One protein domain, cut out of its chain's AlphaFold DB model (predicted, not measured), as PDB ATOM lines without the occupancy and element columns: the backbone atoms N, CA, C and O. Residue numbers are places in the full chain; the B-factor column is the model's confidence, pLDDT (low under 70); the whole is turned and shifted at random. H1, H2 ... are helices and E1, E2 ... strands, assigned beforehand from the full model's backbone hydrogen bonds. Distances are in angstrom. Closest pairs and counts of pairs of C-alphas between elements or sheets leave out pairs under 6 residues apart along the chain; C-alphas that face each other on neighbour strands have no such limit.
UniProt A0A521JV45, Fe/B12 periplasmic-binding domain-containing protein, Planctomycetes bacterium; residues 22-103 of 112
ATOM      1  N   PRO A  22     -12.944  39.240  88.286       93.31
ATOM      2  CA  PRO A  22     -12.781  38.126  89.208       93.31
ATOM      3  C   PRO A  22     -11.412  38.147  89.903       93.31
ATOM      4  O   PRO A  22     -10.384  38.412  89.279       93.31
ATOM      5  N   ASP A  23     -11.386  37.754  91.181       94.12
ATOM      6  CA  ASP A  23     -10.142  37.603  91.955       94.12
ATOM      7  C   ASP A  23      -9.333  36.354  91.558       94.12
ATOM      8  O   ASP A  23      -8.139  36.258  91.847       94.12
ATOM      9  N   ALA A  24      -9.976  35.371  90.923       93.75
ATOM     10  CA  ALA A  24      -9.335  34.181  90.375       93.75
ATOM     11  C   ALA A  24     -10.122  33.632  89.178       93.75
ATOM     12  O   ALA A  24     -11.350  33.709  89.140       93.75
ATOM     13  N   ILE A  25      -9.419  33.029  88.218       94.31
ATOM     14  CA  ILE A  25     -10.016  32.370  87.048       94.31
ATOM     15  C   ILE A  25      -9.589  30.907  87.037       94.31
ATOM     16  O   ILE A  25      -8.404  30.607  87.151       94.31
ATOM     17  N   VAL A  26     -10.546  29.996  86.849       93.69
ATOM     18  CA  VAL A  26     -10.275  28.571  86.634       93.69
ATOM     19  C   VAL A  26     -10.751  28.177  85.240       93.69
ATOM     20  O   VAL A  26     -11.932  28.283  84.909       93.69
ATOM     21  N   LEU A  27      -9.816  27.717  84.419       93.19
ATOM     22  CA  LEU A  27     -10.044  27.177  83.091       93.19
ATOM     23  C   LEU A  27     -10.235  25.661  83.217       93.19
ATOM     24  O   LEU A  27      -9.271  24.901  83.271       93.19
ATOM     25  N   ALA A  28     -11.500  25.249  83.287       88.81
ATOM     26  CA  ALA A  28     -11.940  23.855  83.370       88.81
ATOM     27  C   ALA A  28     -12.744  23.476  82.114       88.81
ATOM     28  O   ALA A  28     -13.939  23.184  82.182       88.81
ATOM     29  N   ALA A  29     -12.128  23.575  80.933       82.44
ATOM     30  CA  ALA A  29     -12.801  23.229  79.684       82.44
ATOM     31  C   ALA A  29     -13.043  21.713  79.620       82.44
ATOM     32  O   ALA A  29     -12.095  20.931  79.551       82.44
ATOM     33  N   CYS A  30     -14.312  21.289  79.647       74.12
ATOM     34  CA  CYS A  30     -14.677  19.877  79.543       74.12
ATOM     35  C   CYS A  30     -14.024  19.242  78.302       74.12
ATOM     36  O   CYS A  30     -13.912  19.881  77.253       74.12
ATOM     37  N   SER A  31     -13.564  17.993  78.419       79.81
ATOM     38  CA  SER A  31     -12.815  17.265  77.374       79.81
ATOM     39  C   SER A  31     -11.450  17.860  76.960       79.81
ATOM     40  O   SER A  31     -10.857  17.430  75.965       79.81
ATOM     41  N   MET A  32     -10.905  18.822  77.714       83.50
ATOM     42  CA  MET A  32      -9.550  19.344  77.503       83.50
ATOM     43  C   MET A  32      -8.616  19.006  78.663       83.50
ATOM     44  O   MET A  32      -8.908  19.301  79.818       83.50
ATOM     45  N   SER A  33      -7.448  18.450  78.332       89.06
ATOM     46  CA  SER A  33      -6.339  18.328  79.280       89.06
ATOM     47  C   SER A  33      -5.649  19.674  79.502       89.06
ATOM     48  O   SER A  33      -5.792  20.611  78.703       89.06
ATOM     49  N   ILE A  34      -4.817  19.753  80.542       89.75
ATOM     50  CA  ILE A  34      -3.981  20.932  80.818       89.75
ATOM     51  C   ILE A  34      -3.128  21.292  79.592       89.75
ATOM     52  O   ILE A  34      -3.164  22.425  79.114       89.75
ATOM     53  N   ALA A  35      -2.435  20.305  79.013       88.25
ATOM     54  CA  ALA A  35      -1.552  20.511  77.866       88.25
ATOM     55  C   ALA A  35      -2.293  21.025  76.621       88.25
ATOM     56  O   ALA A  35      -1.740  21.800  75.839       88.25
ATOM     57  N   ARG A  36      -3.544  20.592  76.408       88.62
ATOM     58  CA  ARG A  36      -4.371  21.110  75.312       88.62
ATOM     59  C   ARG A  36      -4.797  22.547  75.582       88.62
ATOM     60  O   ARG A  36      -4.609  23.391  74.712       88.62
ATOM     61  N   THR A  37      -5.293  22.819  76.784       89.25
ATOM     62  CA  THR A  37      -5.715  24.165  77.188       89.25
ATOM     63  C   THR A  37      -4.572  25.165  77.025       89.25
ATOM     64  O   THR A  37      -4.784  26.237  76.475       89.25
ATOM     65  N   GLN A  38      -3.338  24.790  77.383       89.12
ATOM     66  CA  GLN A  38      -2.157  25.639  77.193       89.12
ATOM     67  C   GLN A  38      -1.919  26.053  75.736       89.12
ATOM     68  O   GLN A  38      -1.566  27.201  75.484       89.12
ATOM     69  N   ARG A  39      -2.129  25.149  74.771       88.94
ATOM     70  CA  ARG A  39      -1.981  25.479  73.342       88.94
ATOM     71  C   ARG A  39      -3.037  26.472  72.868       88.94
ATOM     72  O   ARG A  39      -2.772  27.250  71.961       88.94
ATOM     73  N   GLU A  40      -4.211  26.455  73.485       89.25
ATOM     74  CA  GLU A  40      -5.355  27.293  73.122       89.25
ATOM     75  C   GLU A  40      -5.440  28.585  73.961       89.25
ATOM     76  O   GLU A  40      -6.285  29.433  73.688       89.25
ATOM     77  N   LEU A  41      -4.536  28.792  74.933       89.44
ATOM     78  CA  LEU A  41      -4.527  29.982  75.799       89.44
ATOM     79  C   LEU A  41      -4.450  31.296  75.021       89.44
ATOM     80  O   LEU A  41      -5.054  32.274  75.453       89.44
ATOM     81  N   HIS A  42      -3.763  31.309  73.877       88.19
ATOM     82  CA  HIS A  42      -3.637  32.488  73.017       88.19
ATOM     83  C   HIS A  42      -5.002  33.098  72.649       88.19
ATOM     84  O   HIS A  42      -5.146  34.317  72.645       88.19
ATOM     85  N   LEU A  43      -6.044  32.268  72.490       89.56
ATOM     86  CA  LEU A  43      -7.419  32.703  72.204       89.56
ATOM     87  C   LEU A  43      -8.024  33.597  73.301       89.56
ATOM     88  O   LEU A  43      -8.981  34.338  73.054       89.56
ATOM     89  N   LEU A  44      -7.505  33.489  74.525       89.62
ATOM     90  CA  LEU A  44      -7.864  34.332  75.661       89.62
ATOM     91  C   LEU A  44      -6.828  35.440  75.858       89.62
ATOM     92  O   LEU A  44      -7.203  36.598  76.003       89.62
ATOM     93  N   THR A  45      -5.536  35.096  75.852       89.75
ATOM     94  CA  THR A  45      -4.469  36.009  76.279       89.75
ATOM     95  C   THR A  45      -4.151  37.121  75.290       89.75
ATOM     96  O   THR A  45      -3.584  38.129  75.696       89.75
ATOM     97  N   GLU A  46      -4.500  36.970  74.012       89.81
ATOM     98  CA  GLU A  46      -4.305  38.016  72.996       89.81
ATOM     99  C   GLU A  46      -5.354  39.137  73.077       89.81
ATOM    100  O   GLU A  46      -5.228  40.156  72.397       89.81
ATOM    101  N   ARG A  47      -6.388  38.985  73.913       88.75
ATOM    102  CA  ARG A  47      -7.427  40.004  74.073       88.75
ATOM    103  C   ARG A  47      -7.011  41.096  75.063       88.75
ATOM    104  O   ARG A  47      -6.596  40.768  76.175       88.75
ATOM    105  N   PRO A  48      -7.167  42.388  74.722       89.19
ATOM    106  CA  PRO A  48      -6.837  43.487  75.630       89.19
ATOM    107  C   PRO A  48      -7.555  43.406  76.983       89.19
ATOM    108  O   PRO A  48      -6.952  43.684  78.018       89.19
ATOM    109  N   GLU A  49      -8.821  42.987  76.986       92.12
ATOM    110  CA  GLU A  49      -9.654  42.857  78.183       92.12
ATOM    111  C   GLU A  49      -9.084  41.821  79.154       92.12
ATOM    112  O   GLU A  49      -9.141  42.013  80.365       92.12
ATOM    113  N   TRP A  50      -8.477  40.747  78.636       92.38
ATOM    114  CA  TRP A  50      -7.866  39.703  79.454       92.38
ATOM    115  C   TRP A  50      -6.742  40.259  80.330       92.38
ATOM    116  O   TRP A  50      -6.726  40.025  81.535       92.38
ATOM    117  N   ALA A  51      -5.833  41.045  79.749       90.88
ATOM    118  CA  ALA A  51      -4.697  41.618  80.471       90.88
ATOM    119  C   ALA A  51      -5.111  42.588  81.596       90.88
ATOM    120  O   ALA A  51      -4.316  42.865  82.496       90.88
ATOM    121  N   GLN A  52      -6.342  43.106  81.554       91.25
ATOM    122  CA  GLN A  52      -6.860  44.063  82.531       91.25
ATOM    123  C   GLN A  52      -7.478  43.399  83.768       91.25
ATOM    124  O   GLN A  52      -7.549  44.047  84.812       91.25
ATOM    125  N   LEU A  53      -7.883  42.126  83.674       93.81
ATOM    126  CA  LEU A  53      -8.545  41.404  84.762       93.81
ATOM    127  C   LEU A  53      -7.620  41.259  85.974       93.81
ATOM    128  O   LEU A  53      -6.463  40.849  85.836       93.81
ATOM    129  N   ARG A  54      -8.145  41.502  87.179       94.25
ATOM    130  CA  ARG A  54      -7.393  41.345  88.431       94.25
ATOM    131  C   ARG A  54      -6.752  39.970  88.560       94.25
ATOM    132  O   ARG A  54      -5.547  39.895  88.780       94.25
ATOM    133  N   ALA A  55      -7.513  38.898  88.330       94.12
ATOM    134  CA  ALA A  55      -6.981  37.538  88.336       94.12
ATOM    135  C   ALA A  55      -5.755  37.366  87.425       94.12
ATOM    136  O   ALA A  55      -4.833  36.647  87.786       94.12
ATOM    137  N   VAL A  56      -5.714  38.021  86.263       93.56
ATOM    138  CA  VAL A  56      -4.587  37.910  85.325       93.56
ATOM    139  C   VAL A  56      -3.372  38.667  85.850       93.56
ATOM    140  O   VAL A  56      -2.277  38.111  85.888       93.56
ATOM    141  N   ARG A  57      -3.562  39.905  86.311       91.75
ATOM    142  CA  ARG A  57      -2.474  40.733  86.862       91.75
ATOM    143  C   ARG A  57      -1.865  40.132  88.128       91.75
ATOM    144  O   ARG A  57      -0.653  40.186  88.306       91.75
ATOM    145  N   ASP A  58      -2.694  39.514  88.960       92.31
ATOM    146  CA  ASP A  58      -2.276  38.860  90.203       92.31
ATOM    147  C   ASP A  58      -1.767  37.423  89.945       92.31
ATOM    148  O   ASP A  58      -1.419  36.679  90.866       92.31
ATOM    149  N   GLY A  59      -1.757  36.987  88.678       92.00
ATOM    150  CA  GLY A  59      -1.384  35.642  88.245       92.00
ATOM    151  C   GLY A  59      -2.327  34.546  88.745       92.00
ATOM    152  O   GLY A  59      -1.989  33.377  88.675       92.00
ATOM    153  N   ARG A  60      -3.497  34.861  89.295       94.56
ATOM    154  CA  ARG A  60      -4.463  33.904  89.859       94.56
ATOM    155  C   ARG A  60      -5.353  33.270  88.786       94.56
ATOM    156  O   ARG A  60      -6.571  33.181  88.936       94.56
ATOM    157  N   VAL A  61      -4.734  32.821  87.699       94.81
ATOM    158  CA  VAL A  61      -5.385  32.053  86.637       94.81
ATOM    159  C   VAL A  61      -4.887  30.621  86.713       94.81
ATOM    160  O   VAL A  61      -3.685  30.387  86.716       94.81
ATOM    161  N   PHE A  62      -5.799  29.660  86.757       94.81
ATOM    162  CA  PHE A  62      -5.480  28.247  86.904       94.81
ATOM    163  C   PHE A  62      -6.107  27.445  85.772       94.81
ATOM    164  O   PHE A  62      -7.240  27.702  85.377       94.81
ATOM    165  N   VAL A  63      -5.388  26.455  85.266       94.00
ATOM    166  CA  VAL A  63      -5.886  25.428  84.354       94.00
ATOM    167  C   VAL A  63      -5.988  24.133  85.139       94.00
ATOM    168  O   VAL A  63      -5.044  23.772  85.838       94.00
ATOM    169  N   VAL A  64      -7.112  23.437  85.011       93.44
ATOM    170  CA  VAL A  64      -7.337  22.103  85.587       93.44
ATOM    171  C   VAL A  64      -7.614  21.097  84.472       93.44
ATOM    172  O   VAL A  64      -7.949  21.496  83.353       93.44
ATOM    173  N   ASP A  65      -7.465  19.799  84.741       89.50
ATOM    174  CA  ASP A  65      -7.782  18.772  83.741       89.50
ATOM    175  C   ASP A  65      -9.302  18.589  83.594       89.50
ATOM    176  O   ASP A  65      -9.958  17.806  84.280       89.50
ATOM    177  N   GLY A  66      -9.880  19.336  82.654       82.62
ATOM    178  CA  GLY A  66     -11.302  19.273  82.340       82.62
ATOM    179  C   GLY A  66     -11.753  17.938  81.747       82.62
ATOM    180  O   GLY A  66     -12.941  17.618  81.813       82.62
ATOM    181  N   ASN A  67     -10.839  17.150  81.170       80.94
ATOM    182  CA  ASN A  67     -11.157  15.840  80.613       80.94
ATOM    183  C   ASN A  67     -11.322  14.787  81.716       80.94
ATOM    184  O   ASN A  67     -12.311  14.055  81.693       80.94
ATOM    185  N   ALA A  68     -10.388  14.739  82.667       79.62
ATOM    186  CA  ALA A  68     -10.397  13.781  83.770       79.62
ATOM    187  C   ALA A  68     -11.489  14.084  84.807       79.62
ATOM    188  O   ALA A  68     -12.203  13.176  85.235       79.62
ATOM    189  N   ASP A  69     -11.661  15.360  85.154       81.69
ATOM    190  CA  ASP A  69     -12.355  15.720  86.392       81.69
ATOM    191  C   ASP A  69     -13.781  16.249  86.180       81.69
ATOM    192  O   ASP A  69     -14.607  16.211  87.088       81.69
ATOM    193  N   PHE A  70     -14.111  16.730  84.977       81.81
ATOM    194  CA  PHE A  70     -15.365  17.460  84.731       81.81
ATOM    195  C   PHE A  70     -16.219  16.879  83.590       81.81
ATOM    196  O   PHE A  70     -17.228  17.478  83.216       81.81
ATOM    197  N   SER A  71     -15.849  15.716  83.038       75.25
ATOM    198  CA  SER A  71     -16.545  15.108  81.887       75.25
ATOM    199  C   SER A  71     -17.669  14.132  82.260       75.25
ATOM    200  O   SER A  71     -18.518  13.842  81.417       75.25
ATOM    201  N   THR A  72     -17.705  13.616  83.493       73.50
ATOM    202  CA  THR A  72     -18.723  12.654  83.950       73.50
ATOM    203  C   THR A  72     -19.198  12.947  85.377       73.50
ATOM    204  O   THR A  72     -18.393  13.304  86.240       73.50
ATOM    205  N   PRO A  73     -20.503  12.782  85.674       73.94
ATOM    206  CA  PRO A  73     -20.989  12.838  87.049       73.94
ATOM    207  C   PRO A  73     -20.457  11.624  87.824       73.94
ATOM    208  O   PRO A  73     -20.716  10.483  87.444       73.94
ATOM    209  N   GLY A  74     -19.695  11.852  88.898       80.56
ATOM    210  CA  GLY A  74     -19.111  10.766  89.689       80.56
ATOM    211  C   GLY A  74     -17.847  11.164  90.462       80.56
ATOM    212  O   GLY A  74     -17.647  12.349  90.733       80.56
ATOM    213  N   PRO A  75     -16.982  10.192  90.810       83.56
ATOM    214  CA  PRO A  75     -15.760  10.427  91.586       83.56
ATOM    215  C   PRO A  75     -14.824  11.485  90.987       83.56
ATOM    216  O   PRO A  75     -14.216  12.244  91.738       83.56
ATOM    217  N   GLY A  76     -14.762  11.583  89.654       84.62
ATOM    218  CA  GLY A  76     -13.977  12.607  88.957       84.62
ATOM    219  C   GLY A  76     -14.400  14.028  89.331       84.62
ATOM    220  O   GLY A  76     -13.548  14.857  89.612       84.62
ATOM    221  N   LEU A  77     -15.705  14.289  89.472       86.69
ATOM    222  CA  LEU A  77     -16.208  15.611  89.861       86.69
ATOM    223  C   LEU A  77     -15.826  15.979  91.300       86.69
ATOM    224  O   LEU A  77     -15.490  17.132  91.577       86.69
ATOM    225  N   ALA A  78     -15.870  15.008  92.218       90.19
ATOM    226  CA  ALA A  78     -15.419  15.216  93.592       90.19
ATOM    227  C   ALA A  78     -13.913  15.523  93.626       90.19
ATOM    228  O   ALA A  78     -13.503  16.499  94.253       90.19
ATOM    229  N   HIS A  79     -13.113  14.761  92.872       90.94
ATOM    230  CA  HIS A  79     -11.685  15.023  92.715       90.94
ATOM    231  C   HIS A  79     -11.418  16.407  92.102       90.94
ATOM    232  O   HIS A  79     -10.622  17.173  92.639       90.94
ATOM    233  N   GLY A  80     -12.141  16.784  91.048       91.25
ATOM    234  CA  GLY A  80     -12.046  18.100  90.416       91.25
ATOM    235  C   GLY A  80     -12.335  19.247  91.376       91.25
ATOM    236  O   GLY A  80     -11.618  20.248  91.388       91.25
ATOM    237  N   ALA A  81     -13.347  19.101  92.234       92.06
ATOM    238  CA  ALA A  81     -13.632  20.086  93.275       92.06
ATOM    239  C   ALA A  81     -12.456  20.231  94.259       92.06
ATOM    240  O   ALA A  81     -12.097  21.351  94.633       92.06
ATOM    241  N   GLU A  82     -11.809  19.126  94.640       93.44
ATOM    242  CA  GLU A  82     -10.606  19.154  95.478       93.44
ATOM    243  C   GLU A  82      -9.411  19.800  94.766       93.44
ATOM    244  O   GLU A  82      -8.717  20.619  95.374       93.44
ATOM    245  N   VAL A  83      -9.186  19.482  93.487       93.75
ATOM    246  CA  VAL A  83      -8.144  20.093  92.641       93.75
ATOM    247  C   VAL A  83      -8.318  21.610  92.600       93.75
ATOM    248  O   VAL A  83      -7.376  22.347  92.896       93.75
ATOM    249  N   VAL A  84      -9.532  22.089  92.313       94.44
ATOM    250  CA  VAL A  84      -9.851  23.525  92.288       94.44
ATOM    251  C   VAL A  84      -9.610  24.160  93.655       94.44
ATOM    252  O   VAL A  84      -8.981  25.214  93.755       94.44
ATOM    253  N   ALA A  85     -10.056  23.508  94.730       94.69
ATOM    254  CA  ALA A  85      -9.860  24.005  96.084       94.69
ATOM    255  C   ALA A  85      -8.368  24.107  96.460       94.69
ATOM    256  O   ALA A  85      -7.971  25.062  97.131       94.69
ATOM    257  N   ARG A  86      -7.533  23.150  96.024       94.38
ATOM    258  CA  ARG A  86      -6.073  23.204  96.191       94.38
ATOM    259  C   ARG A  86      -5.460  24.342  95.381       94.38
ATOM    260  O   ARG A  86      -4.709  25.123  95.955       94.38
ATOM    261  N   ALA A  87      -5.816  24.475  94.103       93.50
ATOM    262  CA  ALA A  87      -5.316  25.539  93.232       93.50
ATOM    263  C   ALA A  87      -5.606  26.934  93.810       93.50
ATOM    264  O   ALA A  87      -4.722  27.776  93.894       93.50
ATOM    265  N   LEU A  88      -6.820  27.170  94.315       93.38
ATOM    266  CA  LEU A  88      -7.191  28.469  94.889       93.38
ATOM    267  C   LEU A  88      -6.452  28.810  96.196       93.38
ATOM    268  O   LEU A  88      -6.313  29.994  96.517       93.38
ATOM    269  N   ARG A  89      -5.978  27.799  96.938       94.19
ATOM    270  CA  ARG A  89      -5.205  27.946  98.187       94.19
ATOM    271  C   ARG A  89      -3.690  27.871  97.994       94.19
ATOM    272  O   ARG A  89      -2.965  28.053  98.965       94.19
ATOM    273  N   SER A  90      -3.209  27.615  96.780       87.44
ATOM    274  CA  SER A  90      -1.800  27.305  96.513       87.44
ATOM    275  C   SER A  90      -0.836  28.486  96.694       87.44
ATOM    276  O   SER A  90       0.375  28.323  96.588       87.44
ATOM    277  N   GLY A  91      -1.346  29.685  96.992       86.50
ATOM    278  CA  GLY A  91      -0.524  30.869  97.217       86.50
ATOM    279  C   GLY A  91       0.230  31.266  95.950       86.50
ATOM    280  O   GLY A  91      -0.382  31.721  94.982       86.50
ATOM    281  N   SER A  92       1.557  31.132  95.968       85.81
ATOM    282  CA  SER A  92       2.462  31.442  94.853       85.81
ATOM    283  C   SER A  92       2.901  30.221  94.040       85.81
ATOM    284  O   SER A  92       3.624  30.396  93.063       85.81
ATOM    285  N   GLU A  93       2.484  29.007  94.412       87.62
ATOM    286  CA  GLU A  93       2.945  27.788  93.744       87.62
ATOM    287  C   GLU A  93       2.560  27.777  92.250       87.62
ATOM    288  O   GLU A  93       1.428  28.137  91.894       87.62
ATOM    289  N   PRO A  94       3.483  27.377  91.354       85.88
ATOM    290  CA  PRO A  94       3.246  27.414  89.913       85.88
ATOM    291  C   PRO A  94       2.340  26.273  89.428       85.88
ATOM    292  O   PRO A  94       1.675  26.415  88.404       85.88
ATOM    293  N   SER A  95       2.301  25.140  90.132       91.31
ATOM    294  CA  SER A  95       1.486  23.976  89.770       91.31
ATOM    295  C   SER A  95       1.322  23.007  90.941       91.31
ATOM    296  O   SER A  95       1.977  23.125  91.976       91.31
ATOM    297  N   GLY A  96       0.446  22.021  90.759       89.25
ATOM    298  CA  GLY A  96       0.288  20.882  91.653       89.25
ATOM    299  C   GLY A  96      -0.439  19.740  90.949       89.25
ATOM    300  O   GLY A  96      -0.698  19.793  89.747       89.25
ATOM    301  N   GLU A  97      -0.783  18.690  91.691       89.06
ATOM    302  CA  GLU A  97      -1.528  17.565  91.123       89.06
ATOM    303  C   GLU A  97      -2.895  18.024  90.584       89.06
ATOM    304  O   GLU A  97      -3.746  18.515  91.337       89.06
ATOM    305  N   GLY A  98      -3.073  17.865  89.268       88.88
ATOM    306  CA  GLY A  98      -4.301  18.195  88.543       88.88
ATOM    307  C   GLY A  98      -4.452  19.666  88.138       88.88
ATOM    308  O   GLY A  98      -5.478  20.012  87.554       88.88
ATOM    309  N   TRP A  99      -3.474  20.543  88.404       93.50
ATOM    310  CA  TRP A  99      -3.598  21.963  88.053       93.50
ATOM    311  C   TRP A  99      -2.276  22.677  87.739       93.50
ATOM    312  O   TRP A  99      -1.197  22.311  88.204       93.50
ATOM    313  N   LEU A 100      -2.383  23.755  86.964       93.38
ATOM    314  CA  LEU A 100      -1.284  24.629  86.555       93.38
ATOM    315  C   LEU A 100      -1.705  26.099  86.659       93.38
ATOM    316  O   LEU A 100      -2.796  26.452  86.218       93.38
ATOM    317  N   ARG A 101      -0.839  26.970  87.175       92.56
ATOM    318  CA  ARG A 101      -1.034  28.426  87.165       92.56
ATOM    319  C   ARG A 101      -0.568  29.046  85.844       92.56
ATOM    320  O   ARG A 101       0.486  28.688  85.325       92.56
ATOM    321  N   ILE A 102      -1.337  29.997  85.314       88.50
ATOM    322  CA  ILE A 102      -1.029  30.756  84.095       88.50
ATOM    323  C   ILE A 102      -0.611  32.183  84.472       88.50
ATOM    324  O   ILE A 102      -1.393  32.932  85.052       88.50
ATOM    325  N   GLY A 103       0.620  32.549  84.100       70.25
ATOM    326  CA  GLY A 103       1.283  33.818  84.443       70.25
ATOM    327  C   GLY A 103       2.034  33.714  85.775       70.25
ATOM    328  O   GLY A 103       1.496  33.191  86.746       70.25
TER     329      GLY A 103
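Overview. This is residues 22 to 103 of the 112 residues of the protein "Fe/B12 periplasmic-binding domain-containing protein" of Planctomycetes bacterium (UniProt A0A521JV45). A small three-stranded sheet sits in the middle, with the long helix H6 over one face and the short helix H1 over the other. From H1 a loose arch of short helices, H2, H3 and H4, swings out and comes back to the sheet, and residues 46 to 52 of it stick out. The printed part has 82 residues with six named helices and three named strands, in the order E1 H1 H2 H3 H4 E2 H5 H6 E3; the class is mixed, helices and strands. The sheet is mixed, in the order E1 E2 E3. The whole is compact, with a radius of gyration of the C-alphas of 12.4 A and spans of 37 by 25 by 18 A.

Along the chain. Find C-alpha 25 at (-10.016, 32.370, 87.048), where E1 begins; it runs over residues 25 to 27, 6.5 A. Next come H1, residues 34 to 40, 10.1 A; H2, 42 to 45, 4.9 A; H3, 48 to 52, 6.9 A; and H4, 54 to 57, 5.2 A. E2 follows at residues 61 to 64, 10.2 A, then H5, 66 to 69, 5.5 A. From C-alpha 75 at (-15.760, 10.427, 91.586), H6 runs to residue 89, 21.5 A. E3, residues 99 to 102, 10.0 A, ends at C-alpha 102 at (-1.029, 30.756, 84.095).

Arrangement. Start at the inner strand E2. E1 is its parallel neighbour, with N 27 and O 62 2.7 A apart, within hydrogen-bond range; E3 is antiparallel to it, with N 63 and O 100 at 2.8 A. E1, the helices H1 to H4 and E2 form a strand-helix-strand unit, two parallel neighbour strands with helices between. H6 is on the sheet at a height of 8.9 A, along the strands; its closest C-alphas to E2 are Phe 62 and Ala 87, 6.9 A. H1 is on the opposite face, height 9.3 A, over E2 and slantwise to the strands at 34 degrees on the local plane; Ile 34 and Val 64 have the closest C-alphas, 5.9 A. H2 and H3 are not on the sheet, and H4 only grazes it with residues 54 to 56. H5 touches H6, at its residues 76 to 80 alone; the closest C-alphas are Asp 69 and Gly 76, 4.3 A. Every O i to N i+4 pair is within range in H6, against 2 of 3 in H1 and 0 of 1 in H3, which has 2 of 2 O i to N i+3 pairs; H2, H4 and H5 are too short for an i+4 pair.

Size, cuts and confidence. The farthest C-alphas, Pro 48 and Pro 75, are 37.8 A apart. The printed part has no cut and no long link. Mean pLDDT of the printed part is 88.9; no printed residue is under 70.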